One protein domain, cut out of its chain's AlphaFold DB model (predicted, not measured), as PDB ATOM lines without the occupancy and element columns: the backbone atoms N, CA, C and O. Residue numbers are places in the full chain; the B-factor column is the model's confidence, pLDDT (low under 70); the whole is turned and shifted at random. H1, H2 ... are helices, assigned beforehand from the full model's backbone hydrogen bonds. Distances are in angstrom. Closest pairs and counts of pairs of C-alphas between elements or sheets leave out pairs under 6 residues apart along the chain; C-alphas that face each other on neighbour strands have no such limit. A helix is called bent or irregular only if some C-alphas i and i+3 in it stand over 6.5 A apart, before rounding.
ATOM      1  N   PRO A 202      37.872  -0.305  60.710       74.25
ATOM      2  CA  PRO A 202      36.659  -0.131  59.902       74.25
ATOM      3  C   PRO A 202      36.146   1.321  59.858       74.25
ATOM      4  O   PRO A 202      35.617   1.746  58.829       74.25
ATOM      5  N   LEU A 203      36.311   2.103  60.934       78.75
ATOM      6  CA  LEU A 203      35.913   3.520  60.955       78.75
ATOM      7  C   LEU A 203      36.776   4.358  59.997       78.75
ATOM      8  O   LEU A 203      36.256   5.181  59.248       78.75
ATOM      9  N   GLU A 204      38.090   4.142  60.014       77.88
ATOM     10  CA  GLU A 204      39.080   4.795  59.156       77.88
ATOM     11  C   GLU A 204      38.814   4.461  57.679       77.88
ATOM     12  O   GLU A 204      38.821   5.364  56.840       77.88
ATOM     13  N   ALA A 205      38.496   3.196  57.374       76.31
ATOM     14  CA  ALA A 205      38.128   2.752  56.032       76.31
ATOM     15  C   ALA A 205      36.870   3.467  55.501       76.31
ATOM     16  O   ALA A 205      36.904   4.013  54.399       76.31
ATOM     17  N   GLU A 206      35.782   3.544  56.279       74.31
ATOM     18  CA  GLU A 206      34.555   4.230  55.835       74.31
ATOM     19  C   GLU A 206      34.746   5.757  55.717       74.31
ATOM     20  O   GLU A 206      34.152   6.397  54.847       74.31
ATOM     21  N   ILE A 207      35.621   6.359  56.534       75.00
ATOM     22  CA  ILE A 207      35.988   7.783  56.413       75.00
ATOM     23  C   ILE A 207      36.770   8.049  55.118       75.00
ATOM     24  O   ILE A 207      36.539   9.079  54.481       75.00
ATOM     25  N   GLN A 208      37.640   7.126  54.687       72.88
ATOM     26  CA  GLN A 208      38.337   7.221  53.395       72.88
ATOM     27  C   GLN A 208      37.382   7.141  52.190       72.88
ATOM     28  O   GLN A 208      37.713   7.651  51.121       72.88
ATOM     29  N   GLU A 209      36.181   6.566  52.340       67.38
ATOM     30  CA  GLU A 209      35.164   6.578  51.277       67.38
ATOM     31  C   GLU A 209      34.462   7.938  51.107       67.38
ATOM     32  O   GLU A 209      33.889   8.198  50.048       67.38
ATOM     33  N   GLY A 210      34.547   8.821  52.106       71.88
ATOM     34  CA  GLY A 210      34.097  10.209  52.020       71.88
ATOM     35  C   GLY A 210      32.575  10.418  52.086       71.88
ATOM     36  O   GLY A 210      31.804   9.565  52.533       71.88
ATOM     37  N   VAL A 211      32.119  11.589  51.618       66.94
ATOM     38  CA  VAL A 211      30.684  11.894  51.418       66.94
ATOM     39  C   VAL A 211      30.232  11.404  50.037       66.94
ATOM     40  O   VAL A 211      29.658  12.160  49.251       66.94
ATOM     41  N   ASN A 212      30.568  10.154  49.723       71.69
ATOM     42  CA  ASN A 212      30.260   9.520  48.451       71.69
ATOM     43  C   ASN A 212      29.130   8.504  48.658       71.69
ATOM     44  O   ASN A 212      29.308   7.536  49.398       71.69
ATOM     45  N   LEU A 213      27.952   8.772  48.092       74.69
ATOM     46  CA  LEU A 213      26.740   8.006  48.396       74.69
ATOM     47  C   LEU A 213      26.843   6.573  47.879       74.69
ATOM     48  O   LEU A 213      27.288   6.346  46.753       74.69
ATOM     49  N   LYS A 214      26.364   5.628  48.685       69.62
ATOM     50  CA  LYS A 214      26.079   4.244  48.288       69.62
ATOM     51  C   LYS A 214      24.583   4.085  48.022       69.62
ATOM     52  O   LYS A 214      23.777   4.878  48.500       69.62
ATOM     53  N   GLU A 215      24.189   3.023  47.318       65.00
ATOM     54  CA  GLU A 215      22.767   2.671  47.162       65.00
ATOM     55  C   GLU A 215      22.064   2.502  48.525       65.00
ATOM     56  O   GLU A 215      20.921   2.916  48.707       65.00
ATOM     57  N   GLU A 216      22.788   1.992  49.523       67.00
ATOM     58  CA  GLU A 216      22.308   1.822  50.896       67.00
ATOM     59  C   GLU A 216      21.956   3.149  51.601       67.00
ATOM     60  O   GLU A 216      21.075   3.156  52.459       67.00
ATOM     61  N   ASP A 217      22.579   4.279  51.231       72.06
ATOM     62  CA  ASP A 217      22.304   5.597  51.834       72.06
ATOM     63  C   ASP A 217      20.922   6.164  51.433       72.06
ATOM     64  O   ASP A 217      20.450   7.124  52.048       72.06
ATOM     65  N   PHE A 218      20.256   5.572  50.432       69.12
ATOM     66  CA  PHE A 218      18.876   5.903  50.046       69.12
ATOM     67  C   PHE A 218      17.820   5.086  50.816       69.12
ATOM     68  O   PHE A 218      16.629   5.408  50.740       69.12
ATOM     69  N   ASN A 219      18.231   4.066  51.584       67.50
ATOM     70  CA  ASN A 219      17.341   3.302  52.460       67.50
ATOM     71  C   ASN A 219      17.130   4.025  53.799       67.50
ATOM     72  O   ASN A 219      18.053   4.571  54.400       67.50
ATOM     73  N   LYS A 220      15.885   4.019  54.286       57.50
ATOM     74  CA  LYS A 220      15.466   4.872  55.408       57.50
ATOM     75  C   LYS A 220      15.906   4.369  56.791       57.50
ATOM     76  O   LYS A 220      16.097   5.182  57.690       57.50
ATOM     77  N   ASP A 221      16.106   3.059  56.937       54.84
ATOM     78  CA  ASP A 221      16.231   2.373  58.232       54.84
ATOM     79  C   ASP A 221      17.668   1.880  58.519       54.84
ATOM     80  O   ASP A 221      17.902   0.731  58.894       54.84
ATOM     81  N   SER A 228      26.982   2.214  70.316       72.88
ATOM     82  CA  SER A 228      27.058   1.641  71.673       72.88
ATOM     83  C   SER A 228      28.497   1.280  72.054       72.88
ATOM     84  O   SER A 228      29.045   1.843  73.001       72.88
ATOM     85  N   THR A 229      29.146   0.414  71.272       78.62
ATOM     86  CA  THR A 229      30.494  -0.111  71.556       78.62
ATOM     87  C   THR A 229      31.558   0.988  71.625       78.62
ATOM     88  O   THR A 229      32.484   0.914  72.431       78.62
ATOM     89  N   ILE A 230      31.415   2.051  70.824       81.31
ATOM     90  CA  ILE A 230      32.313   3.214  70.889       81.31
ATOM     91  C   ILE A 230      32.141   3.968  72.220       81.31
ATOM     92  O   ILE A 230      33.140   4.334  72.835       81.31
ATOM     93  N   LYS A 231      30.908   4.148  72.718       81.12
ATOM     94  CA  LYS A 231      30.655   4.794  74.023       81.12
ATOM     95  C   LYS A 231      31.177   3.954  75.191       81.12
ATOM     96  O   LYS A 231      31.778   4.513  76.103       81.12
ATOM     97  N   GLU A 232      31.012   2.634  75.132       81.75
ATOM     98  CA  GLU A 232      31.549   1.692  76.126       81.75
ATOM     99  C   GLU A 232      33.086   1.758  76.205       81.75
ATOM    100  O   GLU A 232      33.650   1.849  77.298       81.75
ATOM    101  N   LEU A 233      33.784   1.784  75.060       82.88
ATOM    102  CA  LEU A 233      35.246   1.921  75.043       82.88
ATOM    103  C   LEU A 233      35.726   3.301  75.498       82.88
ATOM    104  O   LEU A 233      36.731   3.379  76.205       82.88
ATOM    105  N   LEU A 234      35.023   4.381  75.151       82.94
ATOM    106  CA  LEU A 234      35.372   5.721  75.633       82.94
ATOM    107  C   LEU A 234      35.274   5.799  77.166       82.94
ATOM    108  O   LEU A 234      36.249   6.200  77.800       82.94
ATOM    109  N   GLN A 235      34.182   5.295  77.756       82.31
ATOM    110  CA  GLN A 235      34.012   5.200  79.215       82.31
ATOM    111  C   GLN A 235      35.099   4.340  79.879       82.31
ATOM    112  O   GLN A 235      35.663   4.731  80.902       82.31
ATOM    113  N   ARG A 236      35.453   3.193  79.282       81.31
ATOM    114  CA  ARG A 236      36.553   2.339  79.765       81.31
ATOM    115  C   ARG A 236      37.904   3.066  79.733       81.31
ATOM    116  O   ARG A 236      38.709   2.883  80.645       81.31
ATOM    117  N   GLY A 237      38.139   3.914  78.733       80.56
ATOM    118  CA  GLY A 237      39.319   4.779  78.656       80.56
ATOM    119  C   GLY A 237      39.349   5.858  79.741       80.56
ATOM    120  O   GLY A 237      40.395   6.082  80.348       80.56
ATOM    121  N   ASP A 238      38.204   6.462  80.066       77.38
ATOM    122  CA  ASP A 238      38.106   7.476  81.123       77.38
ATOM    123  C   ASP A 238      38.357   6.877  82.512       77.38
ATOM    124  O   ASP A 238      39.073   7.465  83.326       77.38
ATOM    125  N   MET A 239      37.860   5.660  82.759       76.81
ATOM    126  CA  MET A 239      38.189   4.888  83.961       76.81
ATOM    127  C   MET A 239      39.697   4.601  84.057       76.81
ATOM    128  O   MET A 239      40.295   4.785  85.120       76.81
ATOM    129  N   LEU A 240      40.343   4.202  82.954       76.62
ATOM    130  CA  LEU A 240      41.795   3.982  82.915       76.62
ATOM    131  C   LEU A 240      42.583   5.286  83.150       76.62
ATOM    132  O   LEU A 240      43.541   5.278  83.923       76.62
ATOM    133  N   ASN A 241      42.154   6.416  82.578       70.94
ATOM    134  CA  ASN A 241      42.774   7.730  82.797       70.94
ATOM    135  C   ASN A 241      42.734   8.193  84.259       70.94
ATOM    136  O   ASN A 241      43.646   8.904  84.690       70.94
ATOM    137  N   GLN A 242      41.696   7.824  85.014       70.94
ATOM    138  CA  GLN A 242      41.599   8.128  86.446       70.94
ATOM    139  C   GLN A 242      42.498   7.212  87.293       70.94
ATOM    140  O   GLN A 242      43.039   7.654  88.305       70.94
ATOM    141  N   MET A 243      42.690   5.956  86.877       60.88
ATOM    142  CA  MET A 243      43.467   4.960  87.629       60.88
ATOM    143  C   MET A 243      44.977   4.971  87.337       60.88
ATOM    144  O   MET A 243      45.761   4.528  88.175       60.88
ATOM    145  N   ILE A 244      45.414   5.459  86.174       67.88
ATOM    146  CA  ILE A 244      46.832   5.450  85.779       67.88
ATOM    147  C   ILE A 244      47.566   6.683  86.321       67.88
ATOM    148  O   ILE A 244      47.179   7.816  86.052       67.88
ATOM    149  N   LYS A 245      48.651   6.458  87.076       61.09
ATOM    150  CA  LYS A 245      49.528   7.526  87.603       61.09
ATOM    151  C   LYS A 245      50.616   7.974  86.617       61.09
ATOM    152  O   LYS A 245      51.067   9.108  86.694       61.09
ATOM    153  N   ASP A 246      51.013   7.095  85.699       65.25
ATOM    154  CA  ASP A 246      51.993   7.373  84.645       65.25
ATOM    155  C   ASP A 246      51.414   8.355  83.613       65.25
ATOM    156  O   ASP A 246      50.508   8.008  82.850       65.25
ATOM    157  N   GLU A 247      51.937   9.583  83.578       64.75
ATOM    158  CA  GLU A 247      51.396  10.629  82.706       64.75
ATOM    159  C   GLU A 247      51.682  10.384  81.215       64.75
ATOM    160  O   GLU A 247      50.880  10.798  80.380       64.75
ATOM    161  N   GLN A 248      52.746   9.656  80.849       65.75
ATOM    162  CA  GLN A 248      52.985   9.291  79.446       65.75
ATOM    163  C   GLN A 248      51.922   8.298  78.963       65.75
ATOM    164  O   GLN A 248      51.313   8.508  77.910       65.75
ATOM    165  N   LYS A 249      51.632   7.263  79.761       69.62
ATOM    166  CA  LYS A 249      50.573   6.285  79.465       69.62
ATOM    167  C   LYS A 249      49.179   6.922  79.511       69.62
ATOM    168  O   LYS A 249      48.356   6.615  78.649       69.62
ATOM    169  N   ARG A 250      48.920   7.847  80.447       72.31
ATOM    170  CA  ARG A 250      47.663   8.622  80.496       72.31
ATOM    171  C   ARG A 250      47.485   9.467  79.230       72.31
ATOM    172  O   ARG A 250      46.419   9.455  78.623       72.31
ATOM    173  N   GLU A 251      48.536  10.153  78.787       71.31
ATOM    174  CA  GLU A 251      48.523  10.926  77.541       71.31
ATOM    175  C   GLU A 251      48.372  10.058  76.287       71.31
ATOM    176  O   GLU A 251      47.689  10.471  75.351       71.31
ATOM    177  N   GLU A 252      48.925   8.845  76.241       76.75
ATOM    178  CA  GLU A 252      48.626   7.906  75.151       76.75
ATOM    179  C   GLU A 252      47.152   7.482  75.106       76.75
ATOM    180  O   GLU A 252      46.568   7.429  74.021       76.75
ATOM    181  N   ILE A 253      46.541   7.200  76.259       79.06
ATOM    182  CA  ILE A 253      45.128   6.798  76.348       79.06
ATOM    183  C   ILE A 253      44.224   7.953  75.921       79.06
ATOM    184  O   ILE A 253      43.413   7.768  75.012       79.06
ATOM    185  N   LYS A 254      44.439   9.160  76.468       80.38
ATOM    186  CA  LYS A 254      43.769  10.398  76.030       80.38
ATOM    187  C   LYS A 254      43.886  10.589  74.511       80.38
ATOM    188  O   LYS A 254      42.877  10.820  73.848       80.38
ATOM    189  N   LYS A 255      45.087  10.440  73.929       81.69
ATOM    190  CA  LYS A 255      45.312  10.563  72.472       81.69
ATOM    191  C   LYS A 255      44.534   9.519  71.669       81.69
ATOM    192  O   LYS A 255      43.947   9.873  70.649       81.69
ATOM    193  N   LYS A 256      44.488   8.261  72.123       80.88
ATOM    194  CA  LYS A 256      43.771   7.161  71.448       80.88
ATOM    195  C   LYS A 256      42.247   7.293  71.567       80.88
ATOM    196  O   LYS A 256      41.557   7.122  70.564       80.88
ATOM    197  N   GLN A 257      41.720   7.692  72.728       83.00
ATOM    198  CA  GLN A 257      40.301   8.046  72.889       83.00
ATOM    199  C   GLN A 257      39.915   9.244  72.019       83.00
ATOM    200  O   GLN A 257      38.915   9.183  71.314       83.00
ATOM    201  N   HIS A 258      40.708  10.318  72.033       83.19
ATOM    202  CA  HIS A 258      40.460  11.518  71.232       83.19
ATOM    203  C   HIS A 258      40.527  11.218  69.727       83.19
ATOM    204  O   HIS A 258      39.700  11.718  68.968       83.19
ATOM    205  N   LEU A 259      41.441  10.342  69.288       84.81
ATOM    206  CA  LEU A 259      41.470   9.836  67.916       84.81
ATOM    207  C   LEU A 259      40.187   9.060  67.579       84.81
ATOM    208  O   LEU A 259      39.536   9.391  66.591       84.81
ATOM    209  N   LEU A 260      39.780   8.092  68.410       84.50
ATOM    210  CA  LEU A 260      38.550   7.315  68.206       84.50
ATOM    211  C   LEU A 260      37.296   8.205  68.193       84.50
ATOM    212  O   LEU A 260      36.462   8.071  67.301       84.50
ATOM    213  N   GLN A 261      37.188   9.151  69.127       84.69
ATOM    214  CA  GLN A 261      36.093  10.119  69.206       84.69
ATOM    215  C   GLN A 261      36.057  11.025  67.972       84.69
ATOM    216  O   GLN A 261      34.985  11.236  67.407       84.69
ATOM    217  N   ASN A 262      37.206  11.528  67.513       83.00
ATOM    218  CA  ASN A 262      37.275  12.385  66.330       83.00
ATOM    219  C   ASN A 262      36.981  11.611  65.043       83.00
ATOM    220  O   ASN A 262      36.300  12.149  64.170       83.00
ATOM    221  N   ARG A 263      37.416  10.348  64.924       81.31
ATOM    222  CA  ARG A 263      37.020   9.470  63.813       81.31
ATOM    223  C   ARG A 263      35.524   9.163  63.857       81.31
ATOM    224  O   ARG A 263      34.858   9.356  62.848       81.31
ATOM    225  N   HIS A 264      34.968   8.798  65.011       82.69
ATOM    226  CA  HIS A 264      33.529   8.560  65.160       82.69
ATOM    227  C   HIS A 264      32.691   9.806  64.829       82.69
ATOM    228  O   HIS A 264      31.740   9.701  64.059       82.69
ATOM    229  N   ASN A 265      33.072  10.985  65.334       83.06
ATOM    230  CA  ASN A 265      32.399  12.251  65.028       83.06
ATOM    231  C   ASN A 265      32.503  12.586  63.536       83.06
ATOM    232  O   ASN A 265      31.481  12.838  62.906       83.06
ATOM    233  N   SER A 266      33.705  12.482  62.952       81.50
ATOM    234  CA  SER A 266      33.905  12.665  61.508       81.50
ATOM    235  C   SER A 266      32.999  11.728  60.715       81.50
ATOM    236  O   SER A 266      32.301  12.171  59.814       81.50
ATOM    237  N   LEU A 267      32.946  10.438  61.062       81.25
ATOM    238  CA  LEU A 267      32.096   9.485  60.357       81.25
ATOM    239  C   LEU A 267      30.604   9.795  60.537       81.25
ATOM    240  O   LEU A 267      29.846   9.682  59.579       81.25
ATOM    241  N   LYS A 268      30.179  10.220  61.729       81.75
ATOM    242  CA  LYS A 268      28.795  10.608  62.020       81.75
ATOM    243  C   LYS A 268      28.369  11.839  61.217       81.75
ATOM    244  O   LYS A 268      27.296  11.824  60.612       81.75
ATOM    245  N   ASP A 269      29.232  12.846  61.123       79.31
ATOM    246  CA  ASP A 269      29.017  14.025  60.282       79.31
ATOM    247  C   ASP A 269      29.006  13.662  58.793       79.31
ATOM    248  O   ASP A 269      28.142  14.128  58.053       79.31
ATOM    249  N   MET A 270      29.903  12.782  58.345       77.62
ATOM    250  CA  MET A 270      29.987  12.352  56.943       77.62
ATOM    251  C   MET A 270      28.792  11.465  56.551       77.62
ATOM    252  O   MET A 270      28.222  11.670  55.481       77.62
ATOM    253  N   ARG A 271      28.325  10.559  57.426       78.50
ATOM    254  CA  ARG A 271      27.062   9.802  57.272       78.50
ATOM    255  C   ARG A 271      25.844  10.732  57.270       78.50
ATOM    256  O   ARG A 271      24.941  10.547  56.460       78.50
ATOM    257  N   SER A 272      25.821  11.755  58.125       78.69
ATOM    258  CA  SER A 272      24.763  12.779  58.145       78.69
ATOM    259  C   SER A 272      24.730  13.588  56.839       78.69
ATOM    260  O   SER A 272      23.672  13.755  56.229       78.69
ATOM    261  N   GLN A 273      25.898  14.004  56.341       78.06
ATOM    262  CA  GLN A 273      26.044  14.671  55.045       78.06
ATOM    263  C   GLN A 273      25.657  13.753  53.876       78.06
ATOM    264  O   GLN A 273      25.000  14.227  52.949       78.06
ATOM    265  N   ARG A 274      25.979  12.450  53.934       80.56
ATOM    266  CA  ARG A 274      25.506  11.455  52.957       80.56
ATOM    267  C   ARG A 274      23.981  11.348  52.972       80.56
ATOM    268  O   ARG A 274      23.364  11.619  51.948       80.56
ATOM    269  N   ARG A 275      23.354  11.099  54.129       77.19
ATOM    270  CA  ARG A 275      21.882  11.064  54.279       77.19
ATOM    271  C   ARG A 275      21.217  12.356  53.760       77.19
ATOM    272  O   ARG A 275      20.211  12.285  53.058       77.19
ATOM    273  N   LYS A 276      21.790  13.537  54.032       80.88
ATOM    274  CA  LYS A 276      21.276  14.829  53.532       80.88
ATOM    275  C   LYS A 276      21.379  14.959  52.008       80.88
ATOM    276  O   LYS A 276      20.378  15.283  51.374       80.88
ATOM    277  N   LYS A 277      22.539  14.656  51.415       77.62
ATOM    278  CA  LYS A 277      22.722  14.660  49.954       77.62
ATOM    279  C   LYS A 277      21.836  13.628  49.253       77.62
ATOM    280  O   LYS A 277      21.229  13.950  48.238       77.62
ATOM    281  N   ALA A 278      21.725  12.420  49.809       76.94
ATOM    282  CA  ALA A 278      20.853  11.365  49.301       76.94
ATOM    283  C   ALA A 278      19.393  11.827  49.244       76.94
ATOM    284  O   ALA A 278      18.727  11.593  48.243       76.94
ATOM    285  N   LEU A 279      18.909  12.548  50.263       79.56
ATOM    286  CA  LEU A 279      17.581  13.171  50.242       79.56
ATOM    287  C   LEU A 279      17.470  14.277  49.180       79.56
ATOM    288  O   LEU A 279      16.495  14.281  48.427       79.56
ATOM    289  N   GLU A 280      18.455  15.174  49.080       80.12
ATOM    290  CA  GLU A 280      18.464  16.294  48.121       80.12
ATOM    291  C   GLU A 280      18.409  15.831  46.659       80.12
ATOM    292  O   GLU A 280      17.641  16.387  45.871       80.12
ATOM    293  N   ILE A 281      19.154  14.780  46.305       80.44
ATOM    294  CA  ILE A 281      19.151  14.211  44.948       80.44
ATOM    295  C   ILE A 281      18.194  13.020  44.792       80.44
ATOM    296  O   ILE A 281      18.095  12.484  43.694       80.44
ATOM    297  N   SER A 282      17.485  12.589  45.843       80.88
ATOM    298  CA  SER A 282      16.709  11.330  45.875       80.88
ATOM    299  C   SER A 282      15.827  11.130  44.644       80.88
ATOM    300  O   SER A 282      15.918  10.108  43.973       80.88
ATOM    301  N   HIS A 283      15.017  12.132  44.299       81.12
ATOM    302  CA  HIS A 283      14.148  12.106  43.124       81.12
ATOM    303  C   HIS A 283      14.934  11.922  41.815       81.12
ATOM    304  O   HIS A 283      14.540  11.131  40.962       81.12
ATOM    305  N   GLN A 284      16.073  12.606  41.687       82.31
ATOM    306  CA  GLN A 284      16.959  12.532  40.525       82.31
ATOM    307  C   GLN A 284      17.687  11.183  40.456       82.31
ATOM    308  O   GLN A 284      17.872  10.662  39.362       82.31
ATOM    309  N   TRP A 285      18.056  10.593  41.600       83.50
ATOM    310  CA  TRP A 285      18.675   9.270  41.677       83.50
ATOM    311  C   TRP A 285      17.676   8.146  41.394       83.50
ATOM    312  O   TRP A 285      17.992   7.267  40.606       83.50
ATOM    313  N   TYR A 286      16.449   8.192  41.927       83.50
ATOM    314  CA  TYR A 286      15.396   7.233  41.559       83.50
ATOM    315  C   TYR A 286      14.987   7.371  40.084       83.50
ATOM    316  O   TYR A 286      14.739   6.364  39.419       83.50
ATOM    317  N   GLN A 287      14.955   8.598  39.547       82.19
ATOM    318  CA  GLN A 287      14.747   8.830  38.119       82.19
ATOM    319  C   GLN A 287      15.905   8.253  37.293       82.19
ATOM    320  O   GLN A 287      15.644   7.483  36.373       82.19
ATOM    321  N   TYR A 288      17.158   8.579  37.628       86.25
ATOM    322  CA  TYR A 288      18.349   8.029  36.979       86.25
ATOM    323  C   TYR A 288      18.362   6.506  37.055       86.25
ATOM    324  O   TYR A 288      18.488   5.877  36.017       86.25
ATOM    325  N   LYS A 289      18.169   5.906  38.237       83.50
ATOM    326  CA  LYS A 289      18.182   4.453  38.417       83.50
ATOM    327  C   LYS A 289      17.108   3.797  37.561       83.50
ATOM    328  O   LYS A 289      17.436   2.890  36.815       83.50
ATOM    329  N   LYS A 290      15.876   4.320  37.538       84.50
ATOM    330  CA  LYS A 290      14.856   3.814  36.609       84.50
ATOM    331  C   LYS A 290      15.279   3.977  35.143       84.50
ATOM    332  O   LYS A 290      15.160   3.030  34.378       84.50
ATOM    333  N   GLN A 291      15.758   5.155  34.735       82.62
ATOM    334  CA  GLN A 291      16.162   5.400  33.345       82.62
ATOM    335  C   GLN A 291      17.397   4.582  32.938       82.62
ATOM    336  O   GLN A 291      17.497   4.222  31.773       82.62
ATOM    337  N   ALA A 292      18.287   4.252  33.875       82.06
ATOM    338  CA  ALA A 292      19.456   3.401  33.699       82.06
ATOM    339  C   ALA A 292      19.092   1.911  33.734       82.06
ATOM    340  O   ALA A 292      19.643   1.168  32.942       82.06
ATOM    341  N   ASP A 293      18.129   1.476  34.552       84.00
ATOM    342  CA  ASP A 293      17.563   0.121  34.524       84.00
ATOM    343  C   ASP A 293      16.776  -0.113  33.223       84.00
ATOM    344  O   ASP A 293      16.834  -1.192  32.639       84.00
ATOM    345  N   ASP A 294      16.052   0.898  32.735       83.19
ATOM    346  CA  ASP A 294      15.345   0.853  31.452       83.19
ATOM    347  C   ASP A 294      16.322   0.983  30.260       83.19
ATOM    348  O   ASP A 294      16.113   0.320  29.243       83.19
ATOM    349  N   LEU A 295      17.431   1.734  30.381       81.19
ATOM    350  CA  LEU A 295      18.528   1.728  29.397       81.19
ATOM    351  C   LEU A 295      19.373   0.452  29.450       81.19
ATOM    352  O   LEU A 295      19.843   0.029  28.405       81.19
ATOM    353  N   MET A 296      19.538  -0.188  30.607       80.00
ATOM    354  CA  MET A 296      20.201  -1.488  30.737       80.00
ATOM    355  C   MET A 296      19.325  -2.592  30.156       80.00
ATOM    356  O   MET A 296      19.836  -3.386  29.386       80.00
ATOM    357  N   LYS A 297      18.003  -2.585  30.385       81.25
ATOM    358  CA  LYS A 297      17.074  -3.462  29.644       81.25
ATOM    359  C   LYS A 297      17.101  -3.188  28.146       81.25
ATOM    360  O   LYS A 297      17.040  -4.132  27.376       81.25
ATOM    361  N   PHE A 298      17.203  -1.927  27.723       82.88
ATOM    362  CA  PHE A 298      17.349  -1.590  26.307       82.88
ATOM    363  C   PHE A 298      18.703  -2.041  25.742       82.88
ATOM    364  O   PHE A 298      18.734  -2.533  24.624       82.88
ATOM    365  N   LEU A 299      19.808  -1.918  26.484       76.81
ATOM    366  CA  LEU A 299      21.119  -2.429  26.076       76.81
ATOM    367  C   LEU A 299      21.140  -3.956  26.074       76.81
ATOM    368  O   LEU A 299      21.700  -4.533  25.155       76.81
ATOM    369  N   ASP A 300      20.469  -4.612  27.016       79.62
ATOM    370  CA  ASP A 300      20.272  -6.058  27.018       79.62
ATOM    371  C   ASP A 300      19.353  -6.482  25.857       79.62
ATOM    372  O   ASP A 300      19.639  -7.483  25.214       79.62
ATOM    373  N   ASP A 301      18.309  -5.722  25.503       75.62
ATOM    374  CA  ASP A 301      17.478  -5.959  24.311       75.62
ATOM    375  C   ASP A 301      18.219  -5.626  23.000       75.62
ATOM    376  O   ASP A 301      17.963  -6.272  21.986       75.62
ATOM    377  N   ILE A 302      19.169  -4.686  22.992       72.75
ATOM    378  CA  ILE A 302      20.090  -4.423  21.872       72.75
ATOM    379  C   ILE A 302      21.105  -5.556  21.752       72.75
ATOM    380  O   ILE A 302      21.273  -6.083  20.663       72.75
ATOM    381  N   GLU A 303      21.733  -5.996  22.840       70.94
ATOM    382  CA  GLU A 303      22.640  -7.152  22.875       70.94
ATOM    383  C   GLU A 303      21.895  -8.447  22.502       70.94
ATOM    384  O   GLU A 303      22.440  -9.322  21.829       70.94
ATOM    385  N   LYS A 304      20.603  -8.548  22.832       69.31
ATOM    386  CA  LYS A 304      19.704  -9.643  22.442       69.31
ATOM    387  C   LYS A 304      19.239  -9.539  20.989       69.31
ATOM    388  O   LYS A 304      19.224 -10.557  20.307       69.31
ATOM    389  N   LYS A 305      18.966  -8.341  20.455       67.94
ATOM    390  CA  LYS A 305      18.823  -8.104  19.001       67.94
ATOM    391  C   LYS A 305      20.116  -8.501  18.275       67.94
ATOM    392  O   LYS A 305      20.045  -9.217  17.285       67.94
ATOM    393  N   MET A 306      21.278  -8.100  18.796       60.62
ATOM    394  CA  MET A 306      22.627  -8.355  18.262       60.62
ATOM    395  C   MET A 306      23.099  -9.812  18.419       60.62
ATOM    396  O   MET A 306      24.033 -10.203  17.730       60.62
ATOM    397  N   SER A 307      22.455 -10.627  19.265       61.91
ATOM    398  CA  SER A 307      22.717 -12.077  19.388       61.91
ATOM    399  C   SER A 307      21.643 -12.962  18.746       61.91
ATOM    400  O   SER A 307      21.932 -14.098  18.375       61.91
ATOM    401  N   VAL A 308      20.420 -12.456  18.549       57.31
ATOM    402  CA  VAL A 308      19.417 -13.055  17.645       57.31
ATOM    403  C   VAL A 308      19.749 -12.740  16.177       57.31
ATOM    404  O   VAL A 308      19.380 -13.505  15.283       57.31
ATOM    405  N   LEU A 309      20.509 -11.669  15.923       60.19
ATOM    406  CA  LEU A 309      21.270 -11.430  14.694       60.19
ATOM    407  C   LEU A 309      22.315 -12.540  14.492       60.19
ATOM    408  O   LEU A 309      23.489 -12.404  14.822       60.19
ATOM    409  N   SER A 310      21.859 -13.656  13.929       48.97
ATOM    410  CA  SER A 310      22.739 -14.680  13.373       48.97
ATOM    411  C   SER A 310      23.458 -14.117  12.145       48.97
ATOM    412  O   SER A 310      22.818 -13.538  11.271       48.97
ATOM    413  N   ASP A 311      24.776 -14.306  12.109       54.22
ATOM    414  CA  ASP A 311      25.710 -13.901  11.049       54.22
ATOM    415  C   ASP A 311      25.164 -14.255   9.639       54.22
ATOM    416  O   ASP A 311      24.801 -15.420   9.430       54.22
ATOM    417  N   PRO A 312      25.066 -13.314   8.665       54.53
ATOM    418  CA  PRO A 312      25.680 -11.979   8.614       54.53
ATOM    419  C   PRO A 312      24.882 -10.830   9.247       54.53
ATOM    420  O   PRO A 312      23.652 -10.827   9.280       54.53
ATOM    421  N   ILE A 313      25.607  -9.779   9.648       58.84
ATOM    422  CA  ILE A 313      25.031  -8.520  10.143       58.84
ATOM    423  C   ILE A 313      24.192  -7.851   9.046       58.84
ATOM    424  O   ILE A 313      24.705  -7.383   8.031       58.84
ATOM    425  N   ASP A 314      22.889  -7.743   9.297       54.28
ATOM    426  CA  ASP A 314      21.970  -6.934   8.503       54.28
ATOM    427  C   ASP A 314      22.314  -5.445   8.692       54.28
ATOM    428  O   ASP A 314      22.032  -4.857   9.736       54.28
ATOM    429  N   GLU A 315      22.959  -4.828   7.699       59.62
ATOM    430  CA  GLU A 315      23.431  -3.438   7.778       59.62
ATOM    431  C   GLU A 315      22.274  -2.426   7.899       59.62
ATOM    432  O   GLU A 315      22.444  -1.365   8.504       59.62
ATOM    433  N   HIS A 316      21.067  -2.766   7.425       61.66
ATOM    434  CA  HIS A 316      19.882  -1.955   7.701       61.66
ATOM    435  C   HIS A 316      19.548  -2.003   9.193       61.66
ATOM    436  O   HIS A 316      19.299  -0.950   9.781       61.66
ATOM    437  N   LYS A 317      19.629  -3.179   9.832       58.19
ATOM    438  CA  LYS A 317      19.521  -3.287  11.295       58.19
ATOM    439  C   LYS A 317      20.703  -2.651  12.024       58.19
ATOM    440  O   LYS A 317      20.474  -2.067  13.071       58.19
ATOM    441  N   LEU A 318      21.934  -2.665  11.500       59.66
ATOM    442  CA  LEU A 318      23.053  -1.944  12.128       59.66
ATOM    443  C   LEU A 318      22.874  -0.424  12.032       59.66
ATOM    444  O   LEU A 318      23.222   0.288  12.966       59.66
ATOM    445  N   LYS A 319      22.297   0.094  10.944       63.31
ATOM    446  CA  LYS A 319      21.968   1.520  10.810       63.31
ATOM    447  C   LYS A 319      20.720   1.900  11.602       63.31
ATOM    448  O   LYS A 319      20.676   2.997  12.143       63.31
ATOM    449  N   GLU A 320      19.749   1.001  11.729       70.62
ATOM    450  CA  GLU A 320      18.634   1.117  12.671       70.62
ATOM    451  C   GLU A 320      19.139   1.089  14.117       70.62
ATOM    452  O   GLU A 320      18.684   1.901  14.905       70.62
ATOM    453  N   ILE A 321      20.151   0.277  14.442       68.25
ATOM    454  CA  ILE A 321      20.816   0.223  15.752       68.25
ATOM    455  C   ILE A 321      21.736   1.423  15.970       68.25
ATOM    456  O   ILE A 321      21.751   1.933  17.076       68.25
ATOM    457  N   ASN A 322      22.430   1.963  14.963       65.25
ATOM    458  CA  ASN A 322      23.187   3.210  15.119       65.25
ATOM    459  C   ASN A 322      22.256   4.432  15.164       65.25
ATOM    460  O   ASN A 322      22.591   5.434  15.775       65.25
ATOM    461  N   GLN A 323      21.062   4.364  14.568       69.00
ATOM    462  CA  GLN A 323      20.019   5.374  14.759       69.00
ATOM    463  C   GLN A 323      19.260   5.188  16.072       69.00
ATOM    464  O   GLN A 323      18.851   6.185  16.651       69.00
ATOM    465  N   GLU A 324      19.057   3.967  16.566       75.19
ATOM    466  CA  GLU A 324      18.588   3.722  17.929       75.19
ATOM    467  C   GLU A 324      19.662   4.181  18.921       75.19
ATOM    468  O   GLU A 324      19.299   4.859  19.865       75.19
ATOM    469  N   LEU A 325      20.956   3.960  18.667       70.75
ATOM    470  CA  LEU A 325      22.075   4.474  19.464       70.75
ATOM    471  C   LEU A 325      22.258   5.985  19.341       70.75
ATOM    472  O   LEU A 325      22.681   6.554  20.322       70.75
ATOM    473  N   GLU A 326      21.934   6.655  18.230       68.50
ATOM    474  CA  GLU A 326      21.963   8.131  18.118       68.50
ATOM    475  C   GLU A 326      20.704   8.773  18.736       68.50
ATOM    476  O   GLU A 326      20.792   9.740  19.491       68.50
ATOM    477  N   LYS A 327      19.513   8.182  18.545       77.62
ATOM    478  CA  LYS A 327      18.284   8.572  19.274       77.62
ATOM    479  C   LYS A 327      18.471   8.376  20.782       77.62
ATOM    480  O   LYS A 327      18.169   9.268  21.572       77.62
ATOM    481  N   LYS A 328      19.030   7.230  21.175       79.12
ATOM    482  CA  LYS A 328      19.479   6.938  22.536       79.12
ATOM    483  C   LYS A 328      20.842   7.556  22.851       79.12
ATOM    484  O   LYS A 328      21.263   7.415  23.987       79.12
ATOM    485  N   MET A 329      21.497   8.292  21.949       69.44
ATOM    486  CA  MET A 329      22.710   9.043  22.294       69.44
ATOM    487  C   MET A 329      22.293  10.284  23.034       69.44
ATOM    488  O   MET A 329      22.976  10.647  23.973       69.44
ATOM    489  N   GLU A 330      21.153  10.895  22.714       74.19
ATOM    490  CA  GLU A 330      20.637  11.950  23.579       74.19
ATOM    491  C   GLU A 330      19.975  11.389  24.849       74.19
ATOM    492  O   GLU A 330      20.120  12.010  25.895       74.19
ATOM    493  N   GLU A 331      19.370  10.189  24.852       79.88
ATOM    494  CA  GLU A 331      18.928   9.565  26.120       79.88
ATOM    495  C   GLU A 331      20.088   9.104  27.013       79.88
ATOM    496  O   GLU A 331      20.034   9.320  28.221       79.88
ATOM    497  N   LEU A 332      21.153   8.520  26.461       79.69
ATOM    498  CA  LEU A 332      22.332   8.119  27.222       79.69
ATOM    499  C   LEU A 332      23.265   9.293  27.471       79.69
ATOM    500  O   LEU A 332      23.831   9.347  28.545       79.69
ATOM    501  N   ASN A 333      23.343  10.317  26.622       77.06
ATOM    502  CA  ASN A 333      23.903  11.598  27.046       77.06
ATOM    503  C   ASN A 333      23.043  12.210  28.156       77.06
ATOM    504  O   ASN A 333      23.592  12.857  29.033       77.06
ATOM    505  N   VAL A 334      21.719  12.029  28.187       83.38
ATOM    506  CA  VAL A 334      20.900  12.465  29.329       83.38
ATOM    507  C   VAL A 334      21.213  11.635  30.571       83.38
ATOM    508  O   VAL A 334      21.431  12.251  31.611       83.38
ATOM    509  N   VAL A 335      21.320  10.306  30.475       84.62
ATOM    510  CA  VAL A 335      21.632   9.402  31.598       84.62
ATOM    511  C   VAL A 335      23.096   9.492  32.039       84.62
ATOM    512  O   VAL A 335      23.357   9.409  33.228       84.62
ATOM    513  N   GLN A 336      24.039   9.787  31.148       77.31
ATOM    514  CA  GLN A 336      25.455  10.028  31.437       77.31
ATOM    515  C   GLN A 336      25.689  11.469  31.899       77.31
ATOM    516  O   GLN A 336      26.436  11.670  32.840       77.31
ATOM    517  N   ARG A 337      24.976  12.483  31.385       79.69
ATOM    518  CA  ARG A 337      24.952  13.816  32.021       79.69
ATOM    519  C   ARG A 337      24.216  13.767  33.364       79.69
ATOM    520  O   ARG A 337      24.516  14.576  34.230       79.69
ATOM    521  N   GLN A 338      23.202  12.913  33.555       82.75
ATOM    522  CA  GLN A 338      22.572  12.658  34.865       82.75
ATOM    523  C   GLN A 338      23.571  11.967  35.789       82.75
ATOM    524  O   GLN A 338      23.733  12.428  36.908       82.75
ATOM    525  N   ALA A 339      24.282  10.948  35.310       80.94
ATOM    526  CA  ALA A 339      25.312  10.245  36.055       80.94
ATOM    527  C   ALA A 339      26.462  11.189  36.439       80.94
ATOM    528  O   ALA A 339      26.783  11.299  37.611       80.94
ATOM    529  N   ASP A 340      26.964  12.000  35.506       78.00
ATOM    530  CA  ASP A 340      27.950  13.056  35.748       78.00
ATOM    531  C   ASP A 340      27.438  14.150  36.696       78.00
ATOM    532  O   ASP A 340      28.241  14.748  37.409       78.00
ATOM    533  N   ARG A 341      26.136  14.476  36.674       79.00
ATOM    534  CA  ARG A 341      25.516  15.415  37.629       79.00
ATOM    535  C   ARG A 341      25.491  14.779  39.011       79.00
ATOM    536  O   ARG A 341      26.205  15.252  39.878       79.00
ATOM    537  N   LEU A 342      24.822  13.638  39.163       81.88
ATOM    538  CA  LEU A 342      24.752  12.872  40.405       81.88
ATOM    539  C   LEU A 342      26.149  12.564  40.973       81.88
ATOM    540  O   LEU A 342      26.352  12.700  42.173       81.88
ATOM    541  N   SER A 343      27.133  12.235  40.135       80.00
ATOM    542  CA  SER A 343      28.539  12.026  40.505       80.00
ATOM    543  C   SER A 343      29.184  13.306  41.056       80.00
ATOM    544  O   SER A 343      29.714  13.285  42.169       80.00
ATOM    545  N   LYS A 344      29.035  14.456  40.373       74.50
ATOM    546  CA  LYS A 344      29.460  15.784  40.879       74.50
ATOM    547  C   LYS A 344      28.730  16.189  42.164       74.50
ATOM    548  O   LYS A 344      29.343  16.777  43.055       74.50
ATOM    549  N   ASP A 345      27.451  15.851  42.275       72.88
ATOM    550  CA  ASP A 345      26.609  16.133  43.437       72.88
ATOM    551  C   ASP A 345      26.976  15.220  44.630       72.88
ATOM    552  O   ASP A 345      26.778  15.592  45.791       72.88
ATOM    553  N   GLY A 346      27.643  14.086  44.377       72.50
ATOM    554  CA  GLY A 346      28.313  13.239  45.373       72.50
ATOM    555  C   GLY A 346      27.871  11.774  45.406       72.50
ATOM    556  O   GLY A 346      28.189  11.080  46.361       72.50
ATOM    557  N   ALA A 347      27.137  11.295  44.405       78.38
ATOM    558  CA  ALA A 347      26.676   9.913  44.280       78.38
ATOM    559  C   ALA A 347      27.618   9.013  43.471       78.38
ATOM    560  O   ALA A 347      27.190   7.956  43.012       78.38
ATOM    561  N   ALA A 348      28.868   9.432  43.265       72.81
ATOM    562  CA  ALA A 348      29.823   8.756  42.397       72.81
ATOM    563  C   ALA A 348      29.890   7.242  42.674       72.81
ATOM    564  O   ALA A 348      29.632   6.476  41.768       72.81
ATOM    565  N   LYS A 349      30.020   6.760  43.914       70.38
ATOM    566  CA  LYS A 349      30.068   5.312  44.214       70.38
ATOM    567  C   LYS A 349      28.754   4.540  44.028       70.38
ATOM    568  O   LYS A 349      28.806   3.324  43.872       70.38
ATOM    569  N   ALA A 350      27.594   5.198  44.034       71.75
ATOM    570  CA  ALA A 350      26.303   4.581  43.699       71.75
ATOM    571  C   ALA A 350      26.011   4.613  42.191       71.75
ATOM    572  O   ALA A 350      25.161   3.870  41.708       71.75
ATOM    573  N   VAL A 351      26.684   5.504  41.464       78.81
ATOM    574  CA  VAL A 351      26.458   5.771  40.045       78.81
ATOM    575  C   VAL A 351      27.546   5.128  39.193       78.81
ATOM    576  O   VAL A 351      27.199   4.401  38.283       78.81
ATOM    577  N   GLU A 352      28.830   5.291  39.514       73.88
ATOM    578  CA  GLU A 352      30.016   4.714  38.857       73.88
ATOM    579  C   GLU A 352      29.956   3.201  38.614       73.88
ATOM    580  O   GLU A 352      30.440   2.799  37.569       73.88
ATOM    581  N   PRO A 353      29.372   2.321  39.451       76.06
ATOM    582  CA  PRO A 353      29.236   0.914  39.070       76.06
ATOM    583  C   PRO A 353      28.357   0.766  37.820       76.06
ATOM    584  O   PRO A 353      28.765   0.161  36.830       76.06
ATOM    585  N   THR A 354      27.193   1.417  37.826       74.56
ATOM    586  CA  THR A 354      26.235   1.426  36.715       74.56
ATOM    587  C   THR A 354      26.713   2.297  35.555       74.56
ATOM    588  O   THR A 354      26.533   1.918  34.410       74.56
ATOM    589  N   GLN A 355      27.366   3.432  35.808       74.25
ATOM    590  CA  GLN A 355      27.916   4.354  34.812       74.25
ATOM    591  C   GLN A 355      29.192   3.794  34.193       74.25
ATOM    592  O   GLN A 355      29.349   3.922  32.998       74.25
ATOM    593  N   ILE A 356      30.080   3.114  34.911       73.62
ATOM    594  CA  ILE A 356      31.207   2.414  34.281       73.62
ATOM    595  C   ILE A 356      30.690   1.163  33.568       73.62
ATOM    596  O   ILE A 356      31.220   0.831  32.523       73.62
ATOM    597  N   GLN A 357      29.621   0.494  34.009       73.25
ATOM    598  CA  GLN A 357      29.005  -0.576  33.209       73.25
ATOM    599  C   GLN A 357      28.370  -0.039  31.907       73.25
ATOM    600  O   GLN A 357      28.661  -0.550  30.826       73.25
ATOM    601  N   LEU A 358      27.565   1.021  32.004       76.88
ATOM    602  CA  LEU A 358      26.822   1.666  30.915       76.88
ATOM    603  C   LEU A 358      27.745   2.452  29.973       76.88
ATOM    604  O   LEU A 358      27.711   2.263  28.764       76.88
ATOM    605  N   SER A 359      28.618   3.290  30.525       69.62
ATOM    606  CA  SER A 359      29.652   4.016  29.796       69.62
ATOM    607  C   SER A 359      30.830   3.123  29.413       69.62
ATOM    608  O   SER A 359      31.427   3.390  28.399       69.62
ATOM    609  N   LYS A 360      31.163   1.979  30.016       75.81
ATOM    610  CA  LYS A 360      32.084   1.050  29.311       75.81
ATOM    611  C   LYS A 360      31.402   0.393  28.110       75.81
ATOM    612  O   LYS A 360      32.048   0.192  27.085       75.81
ATOM    613  N   ARG A 361      30.090   0.147  28.191       73.94
ATOM    614  CA  ARG A 361      29.246  -0.092  27.011       73.94
ATOM    615  C   ARG A 361      29.084   1.207  26.137       73.94
ATOM    616  O   ARG A 361      28.342   1.132  25.163       73.94
ATOM    617  N   TRP A 362      29.791   2.343  26.435       72.88
ATOM    618  CA  TRP A 362      29.779   3.696  25.766       72.88
ATOM    619  C   TRP A 362      31.079   4.674  25.758       72.88
ATOM    620  O   TRP A 362      31.500   4.843  24.613       72.88
TER     621      TRP A 362
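What this domain is: This is residues 202 to 221 and 228 to 362 of the 661 residues of the protein "dystrophin-like" of Thamnophis sirtalis (UniProt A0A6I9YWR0). One very long helix, H4, is bent into a wide V, and a helix folds back along each of its arms as a helical hairpin, H3 on arm H4a and H5a on arm H4b. Arm H5b folds back on H5a near the bend, and short H1 and H2 pack on H4a inside the V. The printed part has 155 residues with five named helices, H1 to H5 in chain order, and no named strand; the class is all helix. It is extended, with a radius of gyration of the C-alphas of 24.8 A and spans of 86 by 32 by 23 A, a rod in outline.

How they stand to each other: H1, residues 202 to 208, touches residues 263 to 270 of H4a at a steep tilt of 58 degrees; the closest C-alphas, of Ile 207 and Leu 267, are 5.8 A apart. H4, residues 247 to 308, was assigned as one helix by its hydrogen bonds but is bent, C-alphas 280 and 283 being 7.8 A apart; its arms H4a, 247 to 280, and H4b, 283 to 308, are only just about perpendicular at 72 degrees. H2, residues 215 to 218, touches residues 274 to 279 of H4a, closest at C-alphas Phe 218 and Ala 278, 5.9 A. H3, residues 228 to 243, and H4a form a hairpin at a shallow tilt of 21 degrees, opposite ways, closest at C-alphas Asn 241 and Arg 250, 5.5 A. H5, residues 315 to 360, likewise one helix by its hydrogen bonds, is bent, with 8.2 A between C-alphas 346 and 349. Its arm H5a, 315 to 346, has a kink of 40 degrees near residue 329 and forms a hairpin with H4b at a shallow tilt of 26 degrees, opposite ways, closest at C-alphas Tyr 288 and Val 335, 6.5 A. Arm H5b, 349 to 360, is irregular, C-alphas 350 and 353 being 6.6 A apart; it touches residues 336 to 343 of H5a, closest at C-alphas Ala 339 and Val 351, 6.1 A. Every O i to N i+4 pair is within hydrogen-bond range in H1, H3, H4a and H4b, against 27 of 28 in H5a and 6 of 8 in H5b; H2 is too short for such a pair.

Where its parts are: H1 begins at C-alpha 202, (36.659, -0.131, 59.902). H3 is 23.1 A long, H4a 48.1 A, H4b 36.2 A, H5a 41.4 A and H5b 15.6 A, ending at C-alpha 360, (32.084, 1.050, 29.311).

The domain as a whole: The two farthest C-alphas, of Lys 245 and His 316, are 85.8 A apart. Residues 222 to 227 are not printed, with 17.3 A across the cut. Model pLDDT is under 70 in 38 residues, among them 243 to 249 and 304 to 319.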